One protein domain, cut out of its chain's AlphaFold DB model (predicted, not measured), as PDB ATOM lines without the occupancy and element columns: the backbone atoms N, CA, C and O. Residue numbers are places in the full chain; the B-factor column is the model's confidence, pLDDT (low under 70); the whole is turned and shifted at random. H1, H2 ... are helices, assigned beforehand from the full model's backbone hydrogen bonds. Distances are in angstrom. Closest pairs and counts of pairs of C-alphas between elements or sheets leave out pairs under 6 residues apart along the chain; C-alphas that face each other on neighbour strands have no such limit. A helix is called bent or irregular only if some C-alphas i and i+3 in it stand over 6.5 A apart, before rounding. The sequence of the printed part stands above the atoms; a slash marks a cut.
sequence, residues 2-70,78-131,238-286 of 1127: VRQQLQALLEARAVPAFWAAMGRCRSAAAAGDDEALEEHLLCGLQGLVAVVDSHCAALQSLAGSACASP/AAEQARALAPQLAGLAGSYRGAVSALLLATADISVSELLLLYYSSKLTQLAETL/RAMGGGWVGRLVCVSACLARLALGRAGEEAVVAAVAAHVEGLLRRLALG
ATOM      1  N   VAL A   2     169.795 144.139 115.379       72.94
ATOM      2  CA  VAL A   2     169.072 143.508 116.525       72.94
ATOM      3  C   VAL A   2     167.804 144.273 116.943       72.94
ATOM      4  O   VAL A   2     166.730 143.686 117.015       72.94
ATOM      5  N   ARG A   3     167.886 145.604 117.102       72.50
ATOM      6  CA  ARG A   3     166.719 146.470 117.372       72.50
ATOM      7  C   ARG A   3     165.598 146.335 116.329       72.50
ATOM      8  O   ARG A   3     164.439 146.311 116.709       72.50
ATOM      9  N   GLN A   4     165.931 146.231 115.040       78.88
ATOM     10  CA  GLN A   4     164.943 146.084 113.958       78.88
ATOM     11  C   GLN A   4     164.292 144.696 113.974       78.88
ATOM     12  O   GLN A   4     163.098 144.592 113.740       78.88
ATOM     13  N   GLN A   5     165.040 143.637 114.307       80.25
ATOM     14  CA  GLN A   5     164.467 142.295 114.476       80.25
ATOM     15  C   GLN A   5     163.532 142.232 115.694       80.25
ATOM     16  O   GLN A   5     162.424 141.716 115.586       80.25
ATOM     17  N   LEU A   6     163.928 142.821 116.828       78.50
ATOM     18  CA  LEU A   6     163.071 142.931 118.016       78.50
ATOM     19  C   LEU A   6     161.836 143.819 117.790       78.50
ATOM     20  O   LEU A   6     160.816 143.611 118.443       78.50
ATOM     21  N   GLN A   7     161.919 144.800 116.889       80.06
ATOM     22  CA  GLN A   7     160.781 145.620 116.477       80.06
ATOM     23  C   GLN A   7     159.825 144.825 115.570       80.06
ATOM     24  O   GLN A   7     158.640 144.751 115.873       80.06
ATOM     25  N   ALA A   8     160.340 144.129 114.551       80.88
ATOM     26  CA  ALA A   8     159.535 143.273 113.676       80.88
ATOM     27  C   ALA A   8     158.809 142.146 114.444       80.88
ATOM     28  O   ALA A   8     157.676 141.797 114.121       80.88
ATOM     29  N   LEU A   9     159.424 141.599 115.503       79.38
ATOM     30  CA  LEU A   9     158.780 140.618 116.389       79.38
ATOM     31  C   LEU A   9     157.641 141.217 117.237       79.38
ATOM     32  O   LEU A   9     156.669 140.513 117.524       79.38
ATOM     33  N   LEU A  10     157.724 142.497 117.625       81.88
ATOM     34  CA  LEU A  10     156.608 143.199 118.269       81.88
ATOM     35  C   LEU A  10     155.473 143.448 117.272       81.88
ATOM     36  O   LEU A  10     154.333 143.087 117.561       81.88
ATOM     37  N   GLU A  11     155.798 144.012 116.106       82.81
ATOM     38  CA  GLU A  11     154.856 144.330 115.023       82.81
ATOM     39  C   GLU A  11     154.070 143.093 114.562       82.81
ATOM     40  O   GLU A  11     152.856 143.158 114.397       82.81
ATOM     41  N   ALA A  12     154.732 141.940 114.429       82.31
ATOM     42  CA  ALA A  12     154.103 140.718 113.932       82.31
ATOM     43  C   ALA A  12     153.181 140.000 114.938       82.31
ATOM     44  O   ALA A  12     152.398 139.145 114.523       82.31
ATOM     45  N   ARG A  13     153.297 140.256 116.253       81.75
ATOM     46  CA  ARG A  13     152.627 139.408 117.265       81.75
ATOM     47  C   ARG A  13     152.149 140.119 118.529       81.75
ATOM     48  O   ARG A  13     151.046 139.832 118.983       81.75
ATOM     49  N   ALA A  14     152.948 141.012 119.110       83.31
ATOM     50  CA  ALA A  14     152.599 141.669 120.374       83.31
ATOM     51  C   ALA A  14     151.678 142.881 120.166       83.31
ATOM     52  O   ALA A  14     150.685 143.027 120.873       83.31
ATOM     53  N   VAL A  15     151.972 143.715 119.163       85.88
ATOM     54  CA  VAL A  15     151.197 144.924 118.845       85.88
ATOM     55  C   VAL A  15     149.766 144.590 118.376       85.88
ATOM     56  O   VAL A  15     148.833 145.171 118.929       85.88
ATOM     57  N   PRO A  16     149.523 143.606 117.480       86.88
ATOM     58  CA  PRO A  16     148.158 143.223 117.103       86.88
ATOM     59  C   PRO A  16     147.356 142.628 118.271       86.88
ATOM     60  O   PRO A  16     146.164 142.892 118.404       86.88
ATOM     61  N   ALA A  17     148.002 141.850 119.148       86.19
ATOM     62  CA  ALA A  17     147.357 141.284 120.334       86.19
ATOM     63  C   ALA A  17     146.975 142.368 121.360       86.19
ATOM     64  O   ALA A  17     145.885 142.309 121.934       86.19
ATOM     65  N   PHE A  18     147.837 143.374 121.543       89.19
ATOM     66  CA  PHE A  18     147.552 144.560 122.349       89.19
ATOM     67  C   PHE A  18     146.354 145.340 121.791       89.19
ATOM     68  O   PHE A  18     145.384 145.559 122.514       89.19
ATOM     69  N   TRP A  19     146.353 145.685 120.499       89.50
ATOM     70  CA  TRP A  19     145.241 146.431 119.897       89.50
ATOM     71  C   TRP A  19     143.923 145.654 119.892       89.50
ATOM     72  O   TRP A  19     142.871 146.239 120.147       89.50
ATOM     73  N   ALA A  20     143.959 144.327 119.732       87.56
ATOM     74  CA  ALA A  20     142.778 143.486 119.908       87.56
ATOM     75  C   ALA A  20     142.224 143.531 121.347       87.56
ATOM     76  O   ALA A  20     141.009 143.463 121.529       87.56
ATOM     77  N   ALA A  21     143.081 143.653 122.371       86.25
ATOM     78  CA  ALA A  21     142.642 143.873 123.750       86.25
ATOM     79  C   ALA A  21     142.048 145.280 123.936       86.25
ATOM     80  O   ALA A  21     140.940 145.392 124.451       86.25
ATOM     81  N   MET A  22     142.702 146.329 123.425       88.31
ATOM     82  CA  MET A  22     142.204 147.714 123.502       88.31
ATOM     83  C   MET A  22     140.872 147.915 122.758       88.31
ATOM     84  O   MET A  22     140.015 148.673 123.211       88.31
ATOM     85  N   GLY A  23     140.643 147.182 121.663       86.31
ATOM     86  CA  GLY A  23     139.338 147.110 121.002       86.31
ATOM     87  C   GLY A  23     138.245 146.534 121.910       86.31
ATOM     88  O   GLY A  23     137.145 147.084 121.957       86.31
ATOM     89  N   ARG A  24     138.563 145.492 122.697       88.69
ATOM     90  CA  ARG A  24     137.644 144.939 123.709       88.69
ATOM     91  C   ARG A  24     137.414 145.901 124.879       88.69
ATOM     92  O   ARG A  24     136.264 146.056 125.286       88.69
ATOM     93  N   CYS A  25     138.445 146.622 125.335       86.62
ATOM     94  CA  CYS A  25     138.294 147.714 126.310       86.62
ATOM     95  C   CYS A  25     137.272 148.751 125.826       86.62
ATOM     96  O   CYS A  25     136.365 149.121 126.564       86.62
ATOM     97  N   ARG A  26     137.380 149.187 124.563       86.88
ATOM     98  CA  ARG A  26     136.464 150.178 123.982       86.88
ATOM     99  C   ARG A  26     135.019 149.676 123.928       86.88
ATOM    100  O   ARG A  26     134.113 150.448 124.225       86.88
ATOM    101  N   SER A  27     134.794 148.404 123.588       87.94
ATOM    102  CA  SER A  27     133.444 147.822 123.631       87.94
ATOM    103  C   SER A  27     132.898 147.667 125.055       87.94
ATOM    104  O   SER A  27     131.710 147.897 125.250       87.94
ATOM    105  N   ALA A  28     133.741 147.344 126.043       87.19
ATOM    106  CA  ALA A  28     133.334 147.276 127.450       87.19
ATOM    107  C   ALA A  28     132.948 148.663 127.994       87.19
ATOM    108  O   ALA A  28     131.865 148.826 128.553       87.19
ATOM    109  N   ALA A  29     133.759 149.691 127.715       83.75
ATOM    110  CA  ALA A  29     133.438 151.078 128.055       83.75
ATOM    111  C   ALA A  29     132.132 151.559 127.395       83.75
ATOM    112  O   ALA A  29     131.318 152.209 128.042       83.75
ATOM    113  N   ALA A  30     131.894 151.205 126.126       84.88
ATOM    114  CA  ALA A  30     130.647 151.533 125.430       84.88
ATOM    115  C   ALA A  30     129.413 150.793 125.991       84.88
ATOM    116  O   ALA A  30     128.292 151.261 125.804       84.88
ATOM    117  N   ALA A  31     129.613 149.660 126.672       86.44
ATOM    118  CA  ALA A  31     128.570 148.916 127.377       86.44
ATOM    119  C   ALA A  31     128.362 149.377 128.835       86.44
ATOM    120  O   ALA A  31     127.391 148.957 129.461       86.44
ATOM    121  N   GLY A  32     129.242 150.233 129.372       83.25
ATOM    122  CA  GLY A  32     129.222 150.657 130.777       83.25
ATOM    123  C   GLY A  32     129.748 149.606 131.765       83.25
ATOM    124  O   GLY A  32     129.432 149.683 132.949       83.25
ATOM    125  N   ASP A  33     130.519 148.622 131.294       87.94
ATOM    126  CA  ASP A  33     131.094 147.565 132.133       87.94
ATOM    127  C   ASP A  33     132.512 147.950 132.593       87.94
ATOM    128  O   ASP A  33     133.510 147.716 131.903       87.94
ATOM    129  N   ASP A  34     132.580 148.583 133.766       83.69
ATOM    130  CA  ASP A  34     133.818 149.068 134.390       83.69
ATOM    131  C   ASP A  34     134.780 147.938 134.805       83.69
ATOM    132  O   ASP A  34     136.000 148.137 134.784       83.69
ATOM    133  N   GLU A  35     134.269 146.757 135.179       84.88
ATOM    134  CA  GLU A  35     135.118 145.619 135.557       84.88
ATOM    135  C   GLU A  35     135.740 144.979 134.316       84.88
ATOM    136  O   GLU A  35     136.959 144.787 134.274       84.88
ATOM    137  N   ALA A  36     134.948 144.748 133.263       85.25
ATOM    138  CA  ALA A  36     135.475 144.270 131.992       85.25
ATOM    139  C   ALA A  36     136.422 145.293 131.341       85.25
ATOM    140  O   ALA A  36     137.410 144.890 130.720       85.25
ATOM    141  N   LEU A  37     136.175 146.601 131.484       86.81
ATOM    142  CA  LEU A  37     137.098 147.651 131.040       86.81
ATOM    143  C   LEU A  37     138.455 147.543 131.753       86.81
ATOM    144  O   LEU A  37     139.497 147.545 131.093       86.81
ATOM    145  N   GLU A  38     138.450 147.427 133.084       87.56
ATOM    146  CA  GLU A  38     139.663 147.289 133.899       87.56
ATOM    147  C   GLU A  38     140.425 145.988 133.594       87.56
ATOM    148  O   GLU A  38     141.648 146.021 133.433       87.56
ATOM    149  N   GLU A  39     139.725 144.858 133.457       89.00
ATOM    150  CA  GLU A  39     140.331 143.558 133.147       89.00
ATOM    151  C   GLU A  39     140.997 143.560 131.765       89.00
ATOM    152  O   GLU A  39     142.183 143.241 131.645       89.00
ATOM    153  N   HIS A  40     140.284 143.983 130.716       89.50
ATOM    154  CA  HIS A  40     140.836 144.014 129.360       89.50
ATOM    155  C   HIS A  40     142.034 144.972 129.240       89.50
ATOM    156  O   HIS A  40     143.008 144.646 128.549       89.50
ATOM    157  N   LEU A  41     141.994 146.112 129.941       89.38
ATOM    158  CA  LEU A  41     143.085 147.088 129.982       89.38
ATOM    159  C   LEU A  41     144.326 146.502 130.668       89.38
ATOM    160  O   LEU A  41     145.429 146.584 130.122       89.38
ATOM    161  N   LEU A  42     144.151 145.865 131.832       88.38
ATOM    162  CA  LEU A  42     145.237 145.199 132.554       88.38
ATOM    163  C   LEU A  42     145.823 144.037 131.749       88.38
ATOM    164  O   LEU A  42     147.043 143.976 131.602       88.38
ATOM    165  N   CYS A  43     145.000 143.163 131.165       88.94
ATOM    166  CA  CYS A  43     145.478 142.057 130.333       88.94
ATOM    167  C   CYS A  43     146.274 142.546 129.111       88.94
ATOM    168  O   CYS A  43     147.320 141.974 128.794       88.94
ATOM    169  N   GLY A  44     145.819 143.614 128.444       87.00
ATOM    170  CA  GLY A  44     146.537 144.226 127.323       87.00
ATOM    171  C   GLY A  44     147.894 144.805 127.740       87.00
ATOM    172  O   GLY A  44     148.923 144.474 127.143       87.00
ATOM    173  N   LEU A  45     147.912 145.626 128.794       88.00
ATOM    174  CA  LEU A  45     149.130 146.268 129.300       88.00
ATOM    175  C   LEU A  45     150.135 145.249 129.860       88.00
ATOM    176  O   LEU A  45     151.303 145.273 129.473       88.00
ATOM    177  N   GLN A  46     149.698 144.324 130.719       90.12
ATOM    178  CA  GLN A  46     150.560 143.293 131.308       90.12
ATOM    179  C   GLN A  46     151.108 142.328 130.251       90.12
ATOM    180  O   GLN A  46     152.286 141.972 130.308       90.12
ATOM    181  N   GLY A  47     150.295 141.941 129.262       87.25
ATOM    182  CA  GLY A  47     150.733 141.096 128.151       87.25
ATOM    183  C   GLY A  47     151.860 141.740 127.340       87.25
ATOM    184  O   GLY A  47     152.855 141.083 127.029       87.25
ATOM    185  N   LEU A  48     151.755 143.045 127.062       87.44
ATOM    186  CA  LEU A  48     152.811 143.787 126.372       87.44
ATOM    187  C   LEU A  48     154.059 143.976 127.252       87.44
ATOM    188  O   LEU A  48     155.174 143.754 126.777       87.44
ATOM    189  N   VAL A  49     153.886 144.315 128.538       87.75
ATOM    190  CA  VAL A  49     154.982 144.421 129.523       87.75
ATOM    191  C   VAL A  49     155.769 143.112 129.611       87.75
ATOM    192  O   VAL A  49     156.993 143.142 129.535       87.75
ATOM    193  N   ALA A  50     155.093 141.963 129.709       88.44
ATOM    194  CA  ALA A  50     155.744 140.657 129.813       88.44
ATOM    195  C   ALA A  50     156.622 140.337 128.591       88.44
ATOM    196  O   ALA A  50     157.746 139.856 128.749       88.44
ATOM    197  N   VAL A  51     156.155 140.651 127.374       87.81
ATOM    198  CA  VAL A  51     156.950 140.472 126.148       87.81
ATOM    199  C   VAL A  51     158.156 141.413 126.140       87.81
ATOM    200  O   VAL A  51     159.286 140.953 125.956       87.81
ATOM    201  N   VAL A  52     157.945 142.710 126.389       85.75
ATOM    202  CA  VAL A  52     159.019 143.719 126.393       85.75
ATOM    203  C   VAL A  52     160.081 143.394 127.444       85.75
ATOM    204  O   VAL A  52     161.272 143.449 127.141       85.75
ATOM    205  N   ASP A  53     159.679 142.978 128.644       86.38
ATOM    206  CA  ASP A  53     160.613 142.614 129.707       86.38
ATOM    207  C   ASP A  53     161.309 141.273 129.463       86.38
ATOM    208  O   ASP A  53     162.478 141.147 129.818       86.38
ATOM    209  N   SER A  54     160.682 140.317 128.767       87.81
ATOM    210  CA  SER A  54     161.385 139.112 128.301       87.81
ATOM    211  C   SER A  54     162.506 139.455 127.307       87.81
ATOM    212  O   SER A  54     163.612 138.921 127.403       87.81
ATOM    213  N   HIS A  55     162.266 140.416 126.404       86.12
ATOM    214  CA  HIS A  55     163.269 140.909 125.461       86.12
ATOM    215  C   HIS A  55     164.369 141.714 126.174       86.12
ATOM    216  O   HIS A  55     165.552 141.515 125.895       86.12
ATOM    217  N   CYS A  56     164.017 142.582 127.129       83.31
ATOM    218  CA  CYS A  56     164.996 143.314 127.937       83.31
ATOM    219  C   CYS A  56     165.846 142.374 128.809       83.31
ATOM    220  O   CYS A  56     167.061 142.547 128.860       83.31
ATOM    221  N   ALA A  57     165.248 141.355 129.431       84.81
ATOM    222  CA  ALA A  57     165.964 140.351 130.215       84.81
ATOM    223  C   ALA A  57     166.907 139.508 129.340       84.81
ATOM    224  O   ALA A  57     168.035 139.242 129.749       84.81
ATOM    225  N   ALA A  58     166.501 139.152 128.116       82.94
ATOM    226  CA  ALA A  58     167.372 138.483 127.148       82.94
ATOM    227  C   ALA A  58     168.556 139.369 126.710       82.94
ATOM    228  O   ALA A  58     169.686 138.896 126.621       82.94
ATOM    229  N   LEU A  59     168.338 140.671 126.487       82.19
ATOM    230  CA  LEU A  59     169.421 141.625 126.206       82.19
ATOM    231  C   LEU A  59     170.374 141.791 127.405       82.19
ATOM    232  O   LEU A  59     171.588 141.887 127.217       82.19
ATOM    233  N   GLN A  60     169.846 141.791 128.631       82.56
ATOM    234  CA  GLN A  60     170.637 141.873 129.862       82.56
ATOM    235  C   GLN A  60     171.424 140.585 130.140       82.56
ATOM    236  O   GLN A  60     172.586 140.670 130.534       82.56
ATOM    237  N   SER A  61     170.857 139.401 129.890       83.19
ATOM    238  CA  SER A  61     171.581 138.131 130.027       83.19
ATOM    239  C   SER A  61     172.651 137.967 128.945       83.19
ATOM    240  O   SER A  61     173.748 137.506 129.253       83.19
ATOM    241  N   LEU A  62     172.404 138.450 127.721       76.88
ATOM    242  CA  LEU A  62     173.430 138.573 126.680       76.88
ATOM    243  C   LEU A  62     174.576 139.489 127.135       76.88
ATOM    244  O   LEU A  62     175.731 139.066 127.097       76.88
ATOM    245  N   ALA A  63     174.280 140.688 127.651       75.56
ATOM    246  CA  ALA A  63     175.293 141.596 128.198       75.56
ATOM    247  C   ALA A  63     176.060 140.994 129.398       75.56
ATOM    248  O   ALA A  63     177.279 141.125 129.483       75.56
ATOM    249  N   GLY A  64     175.373 140.279 130.296       73.75
ATOM    250  CA  GLY A  64     175.989 139.573 131.423       73.75
ATOM    251  C   GLY A  64     176.903 138.427 130.981       73.75
ATOM    252  O   GLY A  64     178.020 138.304 131.481       73.75
ATOM    253  N   SER A  65     176.476 137.635 129.992       70.88
ATOM    254  CA  SER A  65     177.282 136.553 129.408       70.88
ATOM    255  C   SER A  65     178.513 137.072 128.655       70.88
ATOM    256  O   SER A  65     179.574 136.459 128.727       70.88
ATOM    257  N   ALA A  66     178.416 138.246 128.020       63.12
ATOM    258  CA  ALA A  66     179.544 138.931 127.394       63.12
ATOM    259  C   ALA A  66     180.598 139.387 128.426       63.12
ATOM    260  O   ALA A  66     181.796 139.336 128.157       63.12
ATOM    261  N   CYS A  67     180.173 139.773 129.633       58.16
ATOM    262  CA  CYS A  67     181.076 140.074 130.748       58.16
ATOM    263  C   CYS A  67     181.678 138.820 131.416       58.16
ATOM    264  O   CYS A  67     182.747 138.911 132.022       58.16
ATOM    265  N   ALA A  68     181.019 137.662 131.316       61.78
ATOM    266  CA  ALA A  68     181.425 136.396 131.930       61.78
ATOM    267  C   ALA A  68     182.154 135.471 130.931       61.78
ATOM    268  O   ALA A  68     181.663 134.402 130.568       61.78
ATOM    269  N   SER A  69     183.345 135.875 130.476       52.78
ATOM    270  CA  SER A  69     184.126 135.098 129.501       52.78
ATOM    271  C   SER A  69     184.700 133.791 130.088       52.78
ATOM    272  O   SER A  69     185.285 133.833 131.176       52.78
ATOM    273  N   PRO A  70     184.657 132.656 129.366       54.78
ATOM    274  CA  PRO A  70     185.279 131.402 129.794       54.78
ATOM    275  C   PRO A  70     186.754 131.272 129.360       54.78
ATOM    276  O   PRO A  70     187.075 131.508 128.201       54.78
ATOM    277  N   ALA A  78     188.917 139.267 122.651       55.72
ATOM    278  CA  ALA A  78     187.482 139.000 122.547       55.72
ATOM    279  C   ALA A  78     186.714 139.448 123.806       55.72
ATOM    280  O   ALA A  78     185.619 139.990 123.694       55.72
ATOM    281  N   ALA A  79     187.292 139.276 124.998       57.78
ATOM    282  CA  ALA A  79     186.720 139.715 126.268       57.78
ATOM    283  C   ALA A  79     186.762 141.242 126.424       57.78
ATOM    284  O   ALA A  79     185.861 141.817 127.028       57.78
ATOM    285  N   GLU A  80     187.767 141.914 125.857       63.03
ATOM    286  CA  GLU A  80     187.836 143.377 125.817       63.03
ATOM    287  C   GLU A  80     186.781 143.967 124.863       63.03
ATOM    288  O   GLU A  80     186.032 144.868 125.248       63.03
ATOM    289  N   GLN A  81     186.604 143.371 123.676       62.16
ATOM    290  CA  GLN A  81     185.487 143.691 122.775       62.16
ATOM    291  C   GLN A  81     184.117 143.400 123.420       62.16
ATOM    292  O   GLN A  81     183.196 144.210 123.309       62.16
ATOM    293  N   ALA A  82     183.978 142.289 124.149       60.72
ATOM    294  CA  ALA A  82     182.749 141.939 124.860       60.72
ATOM    295  C   ALA A  82     182.437 142.913 126.017       60.72
ATOM    296  O   ALA A  82     181.290 143.345 126.165       60.72
ATOM    297  N   ARG A  83     183.455 143.351 126.777       65.69
ATOM    298  CA  ARG A  83     183.331 144.418 127.789       65.69
ATOM    299  C   ARG A  83     182.908 145.755 127.181       65.69
ATOM    300  O   ARG A  83     182.099 146.450 127.789       65.69
ATOM    301  N   ALA A  84     183.412 146.106 125.998       69.44
ATOM    302  CA  ALA A  84     183.019 147.328 125.292       69.44
ATOM    303  C   ALA A  84     181.564 147.282 124.772       69.44
ATOM    304  O   ALA A  84     180.892 148.314 124.715       69.44
ATOM    305  N   LEU A  85     181.052 146.092 124.436       70.31
ATOM    306  CA  LEU A  85     179.676 145.887 123.964       70.31
ATOM    307  C   LEU A  85     178.630 145.863 125.092       70.31
ATOM    308  O   LEU A  85     177.491 146.274 124.867       70.31
ATOM    309  N   ALA A  86     178.992 145.437 126.305       69.88
ATOM    310  CA  ALA A  86     178.076 145.374 127.449       69.88
ATOM    311  C   ALA A  86     177.315 146.694 127.753       69.88
ATOM    312  O   ALA A  86     176.082 146.645 127.838       69.88
ATOM    313  N   PRO A  87     177.955 147.883 127.856       74.81
ATOM    314  CA  PRO A  87     177.230 149.141 128.068       74.81
ATOM    315  C   PRO A  87     176.366 149.542 126.861       74.81
ATOM    316  O   PRO A  87     175.308 150.144 127.040       74.81
ATOM    317  N   GLN A  88     176.760 149.172 125.636       76.50
ATOM    318  CA  GLN A  88     175.956 149.433 124.438       76.50
ATOM    319  C   GLN A  88     174.682 148.575 124.413       76.50
ATOM    320  O   GLN A  88     173.614 149.083 124.078       76.50
ATOM    321  N   LEU A  89     174.761 147.306 124.826       73.56
ATOM    322  CA  LEU A  89     173.600 146.417 124.971       73.56
ATOM    323  C   LEU A  89     172.659 146.871 126.098       73.56
ATOM    324  O   LEU A  89     171.441 146.863 125.915       73.56
ATOM    325  N   ALA A  90     173.204 147.338 127.227       72.19
ATOM    326  CA  ALA A  90     172.412 147.926 128.308       72.19
ATOM    327  C   ALA A  90     171.671 149.201 127.849       72.19
ATOM    328  O   ALA A  90     170.462 149.327 128.059       72.19
ATOM    329  N   GLY A  91     172.357 150.102 127.135       76.94
ATOM    330  CA  GLY A  91     171.736 151.280 126.516       76.94
ATOM    331  C   GLY A  91     170.683 150.925 125.456       76.94
ATOM    332  O   GLY A  91     169.664 151.611 125.333       76.94
ATOM    333  N   LEU A  92     170.871 149.816 124.731       79.62
ATOM    334  CA  LEU A  92     169.912 149.330 123.738       79.62
ATOM    335  C   LEU A  92     168.587 148.887 124.376       79.62
ATOM    336  O   LEU A  92     167.543 149.125 123.777       79.62
ATOM    337  N   ALA A  93     168.599 148.315 125.586       73.12
ATOM    338  CA  ALA A  93     167.375 147.944 126.305       73.12
ATOM    339  C   ALA A  93     166.533 149.176 126.702       73.12
ATOM    340  O   ALA A  93     165.316 149.177 126.505       73.12
ATOM    341  N   GLY A  94     167.171 150.252 127.177       73.19
ATOM    342  CA  GLY A  94     166.490 151.526 127.451       73.19
ATOM    343  C   GLY A  94     165.946 152.183 126.178       73.19
ATOM    344  O   GLY A  94     164.779 152.571 126.115       73.19
ATOM    345  N   SER A  95     166.760 152.226 125.117       79.19
ATOM    346  CA  SER A  95     166.348 152.767 123.813       79.19
ATOM    347  C   SER A  95     165.256 151.928 123.129       79.19
ATOM    348  O   SER A  95     164.469 152.466 122.352       79.19
ATOM    349  N   TYR A  96     165.179 150.626 123.423       80.81
ATOM    350  CA  TYR A  96     164.120 149.735 122.953       80.81
ATOM    351  C   TYR A  96     162.781 150.045 123.627       80.81
ATOM    352  O   TYR A  96     161.808 150.250 122.911       80.81
ATOM    353  N   ARG A  97     162.725 150.192 124.962       76.94
ATOM    354  CA  ARG A  97     161.487 150.611 125.659       76.94
ATOM    355  C   ARG A  97     160.944 151.941 125.123       76.94
ATOM    356  O   ARG A  97     159.766 152.023 124.799       76.94
ATOM    357  N   GLY A  98     161.810 152.938 124.918       75.12
ATOM    358  CA  GLY A  98     161.422 154.211 124.289       75.12
ATOM    359  C   GLY A  98     160.996 154.100 122.815       75.12
ATOM    360  O   GLY A  98     160.331 154.993 122.301       75.12
ATOM    361  N   ALA A  99     161.349 153.012 122.122       76.75
ATOM    362  CA  ALA A  99     160.862 152.725 120.774       76.75
ATOM    363  C   ALA A  99     159.473 152.065 120.774       76.75
ATOM    364  O   ALA A  99     158.742 152.227 119.803       76.75
ATOM    365  N   VAL A 100     159.094 151.349 121.843       79.62
ATOM    366  CA  VAL A 100     157.773 150.706 121.959       79.62
ATOM    367  C   VAL A 100     156.659 151.750 122.004       79.62
ATOM    368  O   VAL A 100     155.676 151.602 121.286       79.62
ATOM    369  N   SER A 101     156.813 152.833 122.771       76.31
ATOM    370  CA  SER A 101     155.801 153.900 122.821       76.31
ATOM    371  C   SER A 101     155.635 154.612 121.471       76.31
ATOM    372  O   SER A 101     154.509 154.828 121.028       76.31
ATOM    373  N   ALA A 102     156.736 154.890 120.763       76.62
ATOM    374  CA  ALA A 102     156.702 155.435 119.404       76.62
ATOM    375  C   ALA A 102     156.046 154.470 118.392       76.62
ATOM    376  O   ALA A 102     155.297 154.909 117.523       76.62
ATOM    377  N   LEU A 103     156.289 153.162 118.526       80.06
ATOM    378  CA  LEU A 103     155.674 152.130 117.690       80.06
ATOM    379  C   LEU A 103     154.162 152.012 117.935       80.06
ATOM    380  O   LEU A 103     153.397 151.900 116.980       80.06
ATOM    381  N   LEU A 104     153.722 152.068 119.195       77.12
ATOM    382  CA  LEU A 104     152.299 152.076 119.540       77.12
ATOM    383  C   LEU A 104     151.610 153.315 118.959       77.12
ATOM    384  O   LEU A 104     150.590 153.176 118.297       77.12
ATOM    385  N   LEU A 105     152.199 154.505 119.117       73.94
ATOM    386  CA  LEU A 105     151.673 155.744 118.529       73.94
ATOM    387  C   LEU A 105     151.579 155.686 116.994       73.94
ATOM    388  O   LEU A 105     150.620 156.196 116.425       73.94
ATOM    389  N   ALA A 106     152.535 155.038 116.322       77.00
ATOM    390  CA  ALA A 106     152.532 154.866 114.867       77.00
ATOM    391  C   ALA A 106     151.558 153.782 114.354       77.00
ATOM    392  O   ALA A 106     151.317 153.711 113.151       77.00
ATOM    393  N   THR A 107     151.018 152.934 115.236       75.81
ATOM    394  CA  THR A 107     150.118 151.810 114.899       75.81
ATOM    395  C   THR A 107     148.732 151.940 115.545       75.81
ATOM    396  O   THR A 107     147.993 150.962 115.621       75.81
ATOM    397  N   ALA A 108     148.384 153.128 116.045       70.94
ATOM    398  CA  ALA A 108     147.178 153.353 116.833       70.94
ATOM    399  C   ALA A 108     145.925 153.619 115.983       70.94
ATOM    400  O   ALA A 108     145.721 154.732 115.501       70.94
ATOM    401  N   ASP A 109     145.029 152.631 115.920       66.69
ATOM    402  CA  ASP A 109     143.644 152.812 115.445       66.69
ATOM    403  C   ASP A 109     142.716 153.412 116.526       66.69
ATOM    404  O   ASP A 109     141.621 153.894 116.234       66.69
ATOM    405  N   ILE A 110     143.124 153.353 117.802       76.69
ATOM    406  CA  ILE A 110     142.369 153.830 118.972       76.69
ATOM    407  C   ILE A 110     143.324 154.620 119.871       76.69
ATOM    408  O   ILE A 110     144.454 154.190 120.105       76.69
ATOM    409  N   SER A 111     142.890 155.758 120.418       82.06
ATOM    410  CA  SER A 111     143.751 156.529 121.317       82.06
ATOM    411  C   SER A 111     143.824 155.877 122.710       82.06
ATOM    412  O   SER A 111     142.818 155.637 123.379       82.06
ATOM    413  N   VAL A 112     145.042 155.548 123.157       82.62
ATOM    414  CA  VAL A 112     145.270 154.941 124.485       82.62
ATOM    415  C   VAL A 112     144.907 155.924 125.602       82.62
ATOM    416  O   VAL A 112     144.402 155.509 126.641       82.62
ATOM    417  N   SER A 113     145.109 157.225 125.378       83.75
ATOM    418  CA  SER A 113     144.774 158.298 126.318       83.75
ATOM    419  C   SER A 113     143.269 158.434 126.576       83.75
ATOM    420  O   SER A 113     142.890 158.672 127.714       83.75
ATOM    421  N   GLU A 114     142.399 158.221 125.584       85.88
ATOM    422  CA  GLU A 114     140.933 158.232 125.761       85.88
ATOM    423  C   GLU A 114     140.444 157.032 126.584       85.88
ATOM    424  O   GLU A 114     139.617 157.187 127.480       85.88
ATOM    425  N   LEU A 115     141.008 155.839 126.356       86.81
ATOM    426  CA  LEU A 115     140.700 154.654 127.167       86.81
ATOM    427  C   LEU A 115     141.226 154.785 128.607       86.81
ATOM    428  O   LEU A 115     140.532 154.401 129.549       86.81
ATOM    429  N   LEU A 116     142.413 155.372 128.793       88.25
ATOM    430  CA  LEU A 116     142.932 155.714 130.119       88.25
ATOM    431  C   LEU A 116     142.096 156.807 130.798       88.25
ATOM    432  O   LEU A 116     141.862 156.718 131.998       88.25
ATOM    433  N   LEU A 117     141.607 157.807 130.057       89.56
ATOM    434  CA  LEU A 117     140.726 158.858 130.573       89.56
ATOM    435  C   LEU A 117     139.416 158.259 131.091       89.56
ATOM    436  O   LEU A 117     139.019 158.558 132.214       89.56
ATOM    437  N   LEU A 118     138.786 157.367 130.319       87.62
ATOM    438  CA  LEU A 118     137.586 156.642 130.746       87.62
ATOM    439  C   LEU A 118     137.859 155.846 132.032       87.62
ATOM    440  O   LEU A 118     137.176 156.071 133.031       87.62
ATOM    441  N   TYR A 119     138.921 155.031 132.056       90.19
ATOM    442  CA  TYR A 119     139.334 154.272 133.243       90.19
ATOM    443  C   TYR A 119     139.568 155.166 134.474       90.19
ATOM    444  O   TYR A 119     138.972 154.944 135.529       90.19
ATOM    445  N   TYR A 120     140.394 156.210 134.357       90.69
ATOM    446  CA  TYR A 120     140.693 157.103 135.477       90.69
ATOM    447  C   TYR A 120     139.471 157.922 135.915       90.69
ATOM    448  O   TYR A 120     139.321 158.172 137.109       90.69
ATOM    449  N   SER A 121     138.570 158.294 134.998       89.81
ATOM    450  CA  SER A 121     137.324 158.995 135.337       89.81
ATOM    451  C   SER A 121     136.336 158.104 136.102       89.81
ATOM    452  O   SER A 121     135.768 158.559 137.096       89.81
ATOM    453  N   SER A 122     136.200 156.826 135.723       88.75
ATOM    454  CA  SER A 122     135.441 155.822 136.481       88.75
ATOM    455  C   SER A 122     136.040 155.653 137.881       88.75
ATOM    456  O   SER A 122     135.353 155.868 138.880       88.75
ATOM    457  N   LYS A 123     137.352 155.395 137.985       87.94
ATOM    458  CA  LYS A 123     138.034 155.212 139.277       87.94
ATOM    459  C   LYS A 123     137.910 156.428 140.196       87.94
ATOM    460  O   LYS A 123     137.632 156.272 141.384       87.94
ATOM    461  N   LEU A 124     138.067 157.636 139.666       88.25
ATOM    462  CA  LEU A 124     137.921 158.864 140.449       88.25
ATOM    463  C   LEU A 124     136.451 159.078 140.872       88.25
ATOM    464  O   LEU A 124     136.199 159.495 142.000       88.25
ATOM    465  N   THR A 125     135.477 158.697 140.040       86.75
ATOM    466  CA  THR A 125     134.047 158.726 140.401       86.75
ATOM    467  C   THR A 125     133.712 157.716 141.507       86.75
ATOM    468  O   THR A 125     133.107 158.105 142.501       86.75
ATOM    469  N   GLN A 126     134.202 156.473 141.423       85.44
ATOM    470  CA  GLN A 126     134.060 155.456 142.481       85.44
ATOM    471  C   GLN A 126     134.667 155.925 143.823       85.44
ATOM    472  O   GLN A 126     134.096 155.703 144.894       85.44
ATOM    473  N   LEU A 127     135.814 156.615 143.781       85.00
ATOM    474  CA  LEU A 127     136.429 157.227 144.965       85.00
ATOM    475  C   LEU A 127     135.590 158.394 145.520       85.00
ATOM    476  O   LEU A 127     135.485 158.559 146.732       85.00
ATOM    477  N   ALA A 128     134.980 159.201 144.653       82.69
ATOM    478  CA  ALA A 128     134.123 160.303 145.077       82.69
ATOM    479  C   ALA A 128     132.810 159.810 145.706       82.69
ATOM    480  O   ALA A 128     132.395 160.331 146.735       82.69
ATOM    481  N   GLU A 129     132.169 158.784 145.143       83.69
ATOM    482  CA  GLU A 129     130.911 158.228 145.662       83.69
ATOM    483  C   GLU A 129     131.065 157.600 147.052       83.69
ATOM    484  O   GLU A 129     130.198 157.771 147.911       83.69
ATOM    485  N   THR A 130     132.192 156.928 147.304       80.56
ATOM    486  CA  THR A 130     132.500 156.332 148.614       80.56
ATOM    487  C   THR A 130     132.879 157.367 149.677       80.56
ATOM    488  O   THR A 130     132.611 157.145 150.859       80.56
ATOM    489  N   LEU A 131     133.444 158.515 149.283       75.06
ATOM    490  CA  LEU A 131     133.791 159.615 150.192       75.06
ATOM    491  C   LEU A 131     132.666 160.653 150.371       75.06
ATOM    492  O   LEU A 131     132.615 161.314 151.409       75.06
ATOM    493  N   ARG A 238     141.366 150.982 153.178       65.50
ATOM    494  CA  ARG A 238     140.277 150.401 153.993       65.50
ATOM    495  C   ARG A 238     138.888 150.640 153.392       65.50
ATOM    496  O   ARG A 238     138.055 149.750 153.494       65.50
ATOM    497  N   ALA A 239     138.642 151.801 152.784       68.69
ATOM    498  CA  ALA A 239     137.337 152.157 152.221       68.69
ATOM    499  C   ALA A 239     137.055 151.477 150.865       68.69
ATOM    500  O   ALA A 239     135.969 150.949 150.661       68.69
ATOM    501  N   MET A 240     138.042 151.454 149.961       75.69
ATOM    502  CA  MET A 240     137.930 150.885 148.605       75.69
ATOM    503  C   MET A 240     138.349 149.408 148.517       75.69
ATOM    504  O   MET A 240     138.096 148.742 147.514       75.69
ATOM    505  N   GLY A 241     139.034 148.898 149.545       76.25
ATOM    506  CA  GLY A 241     139.655 147.577 149.547       76.25
ATOM    507  C   GLY A 241     140.997 147.525 148.801       76.25
ATOM    508  O   GLY A 241     141.218 148.182 147.780       76.25
ATOM    509  N   GLY A 242     141.913 146.684 149.291       73.69
ATOM    510  CA  GLY A 242     143.274 146.570 148.745       73.69
ATOM    511  C   GLY A 242     143.340 146.118 147.280       73.69
ATOM    512  O   GLY A 242     144.271 146.493 146.570       73.69
ATOM    513  N   GLY A 243     142.339 145.375 146.795       77.06
ATOM    514  CA  GLY A 243     142.258 144.954 145.391       77.06
ATOM    515  C   GLY A 243     142.076 146.122 144.416       77.06
ATOM    516  O   GLY A 243     142.686 146.121 143.349       77.06
ATOM    517  N   TRP A 244     141.303 147.146 144.794       86.75
ATOM    518  CA  TRP A 244     141.087 148.338 143.969       86.75
ATOM    519  C   TRP A 244     142.374 149.166 143.846       86.75
ATOM    520  O   TRP A 244     142.801 149.497 142.739       86.75
ATOM    521  N   VAL A 245     143.047 149.417 144.977       81.75
ATOM    522  CA  VAL A 245     144.324 150.154 145.011       81.75
ATOM    523  C   VAL A 245     145.413 149.385 144.257       81.75
ATOM    524  O   VAL A 245     146.128 149.964 143.442       81.75
ATOM    525  N   GLY A 246     145.499 148.066 144.463       81.38
ATOM    526  CA  GLY A 246     146.469 147.207 143.785       81.38
ATOM    527  C   GLY A 246     146.327 147.216 142.260       81.38
ATOM    528  O   GLY A 246     147.339 147.245 141.561       81.38
ATOM    529  N   ARG A 247     145.097 147.257 141.726       84.94
ATOM    530  CA  ARG A 247     144.865 147.374 140.275       84.94
ATOM    531  C   ARG A 247     145.259 148.751 139.734       84.94
ATOM    532  O   ARG A 247     145.973 148.802 138.734       84.94
ATOM    533  N   LEU A 248     144.916 149.839 140.430       86.06
ATOM    534  CA  LEU A 248     145.309 151.202 140.040       86.06
ATOM    535  C   LEU A 248     146.841 151.375 139.989       86.06
ATOM    536  O   LEU A 248     147.376 151.883 139.000       86.06
ATOM    537  N   VAL A 249     147.552 150.884 141.012       83.56
ATOM    538  CA  VAL A 249     149.028 150.876 141.068       83.56
ATOM    539  C   VAL A 249     149.625 149.944 140.004       83.56
ATOM    540  O   VAL A 249     150.669 150.243 139.426       83.56
ATOM    541  N   CYS A 250     148.960 148.834 139.673       85.38
ATOM    542  CA  CYS A 250     149.405 147.956 138.592       85.38
ATOM    543  C   CYS A 250     149.328 148.645 137.218       85.38
ATOM    544  O   CYS A 250     150.271 148.528 136.431       85.38
ATOM    545  N   VAL A 251     148.262 149.409 136.940       87.25
ATOM    546  CA  VAL A 251     148.146 150.207 135.706       87.25
ATOM    547  C   VAL A 251     149.260 151.257 135.632       87.25
ATOM    548  O   VAL A 251     149.968 151.301 134.622       87.25
ATOM    549  N   SER A 252     149.489 152.052 136.686       83.94
ATOM    550  CA  SER A 252     150.552 153.075 136.669       83.94
ATOM    551  C   SER A 252     151.954 152.460 136.524       83.94
ATOM    552  O   SER A 252     152.751 152.933 135.710       83.94
ATOM    553  N   ALA A 253     152.230 151.335 137.195       83.25
ATOM    554  CA  ALA A 253     153.482 150.592 137.040       83.25
ATOM    555  C   ALA A 253     153.681 150.028 135.617       83.25
ATOM    556  O   ALA A 253     154.805 150.026 135.102       83.25
ATOM    557  N   CYS A 254     152.615 149.576 134.945       84.31
ATOM    558  CA  CYS A 254     152.691 149.134 133.550       84.31
ATOM    559  C   CYS A 254     152.976 150.303 132.594       84.31
ATOM    560  O   CYS A 254     153.836 150.178 131.720       84.31
ATOM    561  N   LEU A 255     152.320 151.454 132.783       85.12
ATOM    562  CA  LEU A 255     152.558 152.656 131.975       85.12
ATOM    563  C   LEU A 255     153.994 153.179 132.126       85.12
ATOM    564  O   LEU A 255     154.623 153.534 131.125       85.12
ATOM    565  N   ALA A 256     154.549 153.147 133.342       81.56
ATOM    566  CA  ALA A 256     155.950 153.482 133.596       81.56
ATOM    567  C   ALA A 256     156.918 152.518 132.877       81.56
ATOM    568  O   ALA A 256     157.845 152.960 132.195       81.56
ATOM    569  N   ARG A 257     156.681 151.196 132.949       80.56
ATOM    570  CA  ARG A 257     157.523 150.173 132.284       80.56
ATOM    571  C   ARG A 257     157.495 150.262 130.757       80.56
ATOM    572  O   ARG A 257     158.521 150.011 130.127       80.56
ATOM    573  N   LEU A 258     156.359 150.644 130.169       79.44
ATOM    574  CA  LEU A 258     156.177 150.810 128.719       79.44
ATOM    575  C   LEU A 258     156.595 152.193 128.184       79.44
ATOM    576  O   LEU A 258     156.446 152.445 126.990       79.44
ATOM    577  N   ALA A 259     157.098 153.095 129.039       75.81
ATOM    578  CA  ALA A 259     157.367 154.496 128.694       75.81
ATOM    579  C   ALA A 259     156.137 155.241 128.116       75.81
ATOM    580  O   ALA A 259     156.272 156.157 127.302       75.81
ATOM    581  N   LEU A 260     154.933 154.864 128.566       77.06
ATOM    582  CA  LEU A 260     153.647 155.492 128.229       77.06
ATOM    583  C   LEU A 260     153.223 156.564 129.253       77.06
ATOM    584  O   LEU A 260     152.085 157.027 129.219       77.06
ATOM    585  N   GLY A 261     154.133 156.980 130.144       74.50
ATOM    586  CA  GLY A 261     153.868 157.925 131.240       74.50
ATOM    587  C   GLY A 261     153.109 159.183 130.810       74.50
ATOM    588  O   GLY A 261     152.093 159.494 131.418       74.50
ATOM    589  N   ARG A 262     153.498 159.823 129.697       76.25
ATOM    590  CA  ARG A 262     152.816 161.024 129.168       76.25
ATOM    591  C   ARG A 262     151.340 160.803 128.820       76.25
ATOM    592  O   ARG A 262     150.511 161.644 129.141       76.25
ATOM    593  N   ALA A 263     150.992 159.661 128.225       79.62
ATOM    594  CA  ALA A 263     149.595 159.343 127.915       79.62
ATOM    595  C   ALA A 263     148.771 159.080 129.191       79.62
ATOM    596  O   ALA A 263     147.575 159.360 129.221       79.62
ATOM    597  N   GLY A 264     149.416 158.574 130.250       80.56
ATOM    598  CA  GLY A 264     148.832 158.485 131.590       80.56
ATOM    599  C   GLY A 264     148.669 159.854 132.256       80.56
ATOM    600  O   GLY A 264     147.601 160.143 132.778       80.56
ATOM    601  N   GLU A 265     149.690 160.714 132.193       81.56
ATOM    602  CA  GLU A 265     149.672 162.095 132.701       81.56
ATOM    603  C   GLU A 265     148.515 162.901 132.092       81.56
ATOM    604  O   GLU A 265     147.689 163.444 132.825       81.56
ATOM    605  N   GLU A 266     148.416 162.923 130.760       83.62
ATOM    606  CA  GLU A 266     147.351 163.610 130.019       83.62
ATOM    607  C   GLU A 266     145.957 163.096 130.413       83.62
ATOM    608  O   GLU A 266     145.053 163.889 130.691       83.62
ATOM    609  N   ALA A 267     145.789 161.772 130.507       87.56
ATOM    610  CA  ALA A 267     144.527 161.142 130.886       87.56
ATOM    611  C   ALA A 267     144.121 161.435 132.343       87.56
ATOM    612  O   ALA A 267     142.954 161.724 132.607       87.56
ATOM    613  N   VAL A 268     145.068 161.404 133.288       87.38
ATOM    614  CA  VAL A 268     144.824 161.731 134.704       87.38
ATOM    615  C   VAL A 268     144.456 163.205 134.867       87.38
ATOM    616  O   VAL A 268     143.506 163.515 135.584       87.38
ATOM    617  N   VAL A 269     145.150 164.115 134.173       88.25
ATOM    618  CA  VAL A 269     144.825 165.551 134.177       88.25
ATOM    619  C   VAL A 269     143.421 165.795 133.639       88.25
ATOM    620  O   VAL A 269     142.642 166.502 134.278       88.25
ATOM    621  N   ALA A 270     143.076 165.189 132.501       86.69
ATOM    622  CA  ALA A 270     141.752 165.325 131.910       86.69
ATOM    623  C   ALA A 270     140.649 164.726 132.807       86.69
ATOM    624  O   ALA A 270     139.606 165.357 132.975       86.69
ATOM    625  N   ALA A 271     140.887 163.575 133.451       88.75
ATOM    626  CA  ALA A 271     139.937 162.952 134.378       88.75
ATOM    627  C   ALA A 271     139.688 163.822 135.620       88.75
ATOM    628  O   ALA A 271     138.540 164.071 135.994       88.75
ATOM    629  N   VAL A 272     140.761 164.331 136.233       89.44
ATOM    630  CA  VAL A 272     140.695 165.245 137.382       89.44
ATOM    631  C   VAL A 272     139.979 166.545 137.008       89.44
ATOM    632  O   VAL A 272     139.100 166.991 137.745       89.44
ATOM    633  N   ALA A 273     140.300 167.134 135.852       88.75
ATOM    634  CA  ALA A 273     139.677 168.376 135.408       88.75
ATOM    635  C   ALA A 273     138.180 168.208 135.109       88.75
ATOM    636  O   ALA A 273     137.375 169.009 135.585       88.75
ATOM    637  N   ALA A 274     137.796 167.139 134.405       88.50
ATOM    638  CA  ALA A 274     136.397 166.818 134.130       88.50
ATOM    639  C   ALA A 274     135.596 166.560 135.420       88.50
ATOM    640  O   ALA A 274     134.445 166.987 135.532       88.50
ATOM    641  N   HIS A 275     136.206 165.918 136.425       88.12
ATOM    642  CA  HIS A 275     135.566 165.722 137.724       88.12
ATOM    643  C   HIS A 275     135.347 167.044 138.474       88.12
ATOM    644  O   HIS A 275     134.242 167.288 138.961       88.12
ATOM    645  N   VAL A 276     136.363 167.914 138.540       88.31
ATOM    646  CA  VAL A 276     136.260 169.235 139.190       88.31
ATOM    647  C   VAL A 276     135.226 170.117 138.482       88.31
ATOM    648  O   VAL A 276     134.391 170.728 139.146       88.31
ATOM    649  N   GLU A 277     135.199 170.125 137.147       88.69
ATOM    650  CA  GLU A 277     134.177 170.831 136.363       88.69
ATOM    651  C   GLU A 277     132.766 170.267 136.620       88.69
ATOM    652  O   GLU A 277     131.813 171.027 136.795       88.69
ATOM    653  N   GLY A 278     132.620 168.940 136.694       86.69
ATOM    654  CA  GLY A 278     131.357 168.278 137.027       86.69
ATOM    655  C   GLY A 278     130.867 168.588 138.445       86.69
ATOM    656  O   GLY A 278     129.678 168.835 138.646       86.69
ATOM    657  N   LEU A 279     131.776 168.627 139.423       85.50
ATOM    658  CA  LEU A 279     131.493 169.020 140.805       85.50
ATOM    659  C   LEU A 279     131.044 170.482 140.884       85.50
ATOM    660  O   LEU A 279     129.995 170.775 141.457       85.50
ATOM    661  N   LEU A 280     131.778 171.389 140.238       87.25
ATOM    662  CA  LEU A 280     131.443 172.810 140.198       87.25
ATOM    663  C   LEU A 280     130.122 173.081 139.481       87.25
ATOM    664  O   LEU A 280     129.341 173.900 139.955       87.25
ATOM    665  N   ARG A 281     129.810 172.359 138.398       88.00
ATOM    666  CA  ARG A 281     128.485 172.431 137.764       88.00
ATOM    667  C   ARG A 281     127.364 172.043 138.731       88.00
ATOM    668  O   ARG A 281     126.361 172.745 138.772       88.00
ATOM    669  N   ARG A 282     127.530 170.974 139.520       84.06
ATOM    670  CA  ARG A 282     126.517 170.543 140.505       84.06
ATOM    671  C   ARG A 282     126.318 171.547 141.643       84.06
ATOM    672  O   ARG A 282     125.188 171.718 142.076       84.06
ATOM    673  N   LEU A 283     127.386 172.195 142.118       80.94
ATOM    674  CA  LEU A 283     127.312 173.147 143.236       80.94
ATOM    675  C   LEU A 283     126.910 174.570 142.813       80.94
ATOM    676  O   LEU A 283     126.267 175.274 143.584       80.94
ATOM    677  N   ALA A 284     127.308 175.019 141.618       84.38
ATOM    678  CA  ALA A 284     127.168 176.418 141.213       84.38
ATOM    679  C   ALA A 284     125.941 176.705 140.330       84.38
ATOM    680  O   ALA A 284     125.419 177.822 140.379       84.38
ATOM    681  N   LEU A 285     125.482 175.763 139.496       86.31
ATOM    682  CA  LEU A 285     124.445 176.059 138.500       86.31
ATOM    683  C   LEU A 285     123.095 176.386 139.161       86.31
ATOM    684  O   LEU A 285     122.429 175.506 139.694       86.31
ATOM    685  N   GLY A 286     122.673 177.652 139.069       80.62
ATOM    686  CA  GLY A 286     121.374 178.117 139.576       80.62
ATOM    687  C   GLY A 286     121.349 178.415 141.078       80.62
ATOM    688  O   GLY A 286     120.310 178.796 141.603       80.62
TER     689      GLY A 286
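Overview. This is residues 2 to 70, 78 to 131 and 238 to 286 of the 1127 residues of an uncharacterized protein of Edaphochlamys debaryana (UniProt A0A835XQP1). A long, loose rod of helices is built round H2, with H1b packed along one part of it and H3 along the other, each running back the opposite way. H4 and H5 cross that part of H2 which H1b lies along, and H6 crosses H4 on the side away from H2, its residues 276 to 284 sticking out with the end of the printed part. The printed part has 172 residues with six named helices, H1 to H6 in order, and no named strand; its class is all helix. The whole is loose, with a radius of gyration of the C-alphas of 20.0 A and spans of 78 by 33 by 26 A.

Along the chain. H1, residues 2 to 31, begins at C-alpha 2 at (169.072, 143.508, 116.525). By its hydrogen bonds it was assigned as one helix, but it is bent: C-alphas 12 and 15 are 7.1 A apart. Its arms are H1a, residues 2 to 12, and H1b, residues 15 to 31, 24.5 A long. H2, residues 34 to 67, is 48.2 A long. H3, residues 78 to 106, is 39.1 A long, with a kink of 30 degrees near residue 85; it is only just irregular, C-alphas 84 and 87 being 6.7 A apart. H4 is residues 112 to 131, 28.5 A, and H5 residues 242 to 257, 22.1 A. H6, residues 261 to 284, is 34.0 A long and ends at C-alpha 284 at (127.168, 176.418, 141.213).

Arrangement. H2 is the hub, touching four helices. H1b and H2 form a helical hairpin at a shallow tilt of 19 degrees, opposite ways; H2 touches H1b with residues 34 to 48 alone, and the closest C-alphas, of Cys 25 and Leu 37, are 4.9 A apart. H2 touches H3 with residues 52 to 67 alone, at a shallow tilt of 18 degrees, opposite ways; the closest C-alphas, of Ala 63 and Ala 86, are 4.8 A apart. H1a is close to H3 but not clearly touching, C-alphas of Arg 3 and Tyr 96 being closest at 7.0 A. H5 touches H2 at a steep tilt of 47 degrees, closest at the C-alphas of Leu 45 and Cys 254, 6.2 A. H4 and H6 touch at a steep tilt of 45 degrees, closest at the C-alphas of Leu 117 and Ala 267, 4.4 A. H2 and H6 are apart. Helix packing is mostly crossed, 2 of 7 touching pairs being at a shallow tilt. Each O i to N i+4 pair is within hydrogen-bond range in H1a, H1b, H2, H4, H5 and H6; in H3 20 of 25 are.

Size, cuts and confidence. The C-alphas farthest apart, of Pro 70 and Gly 286, are 79.8 A apart. Residues 71 to 77 and 132 to 237 are not printed; the gaps between C-alphas are 10.7 A and 11.9 A. The links printed whole, H1 to H2, H3 to H4 and H5 to H6, are tight. Mean pLDDT of the printed part is 81.1; residues 66 to 70, 78 to 84, 86, 109 and 238 to 239 are under 70.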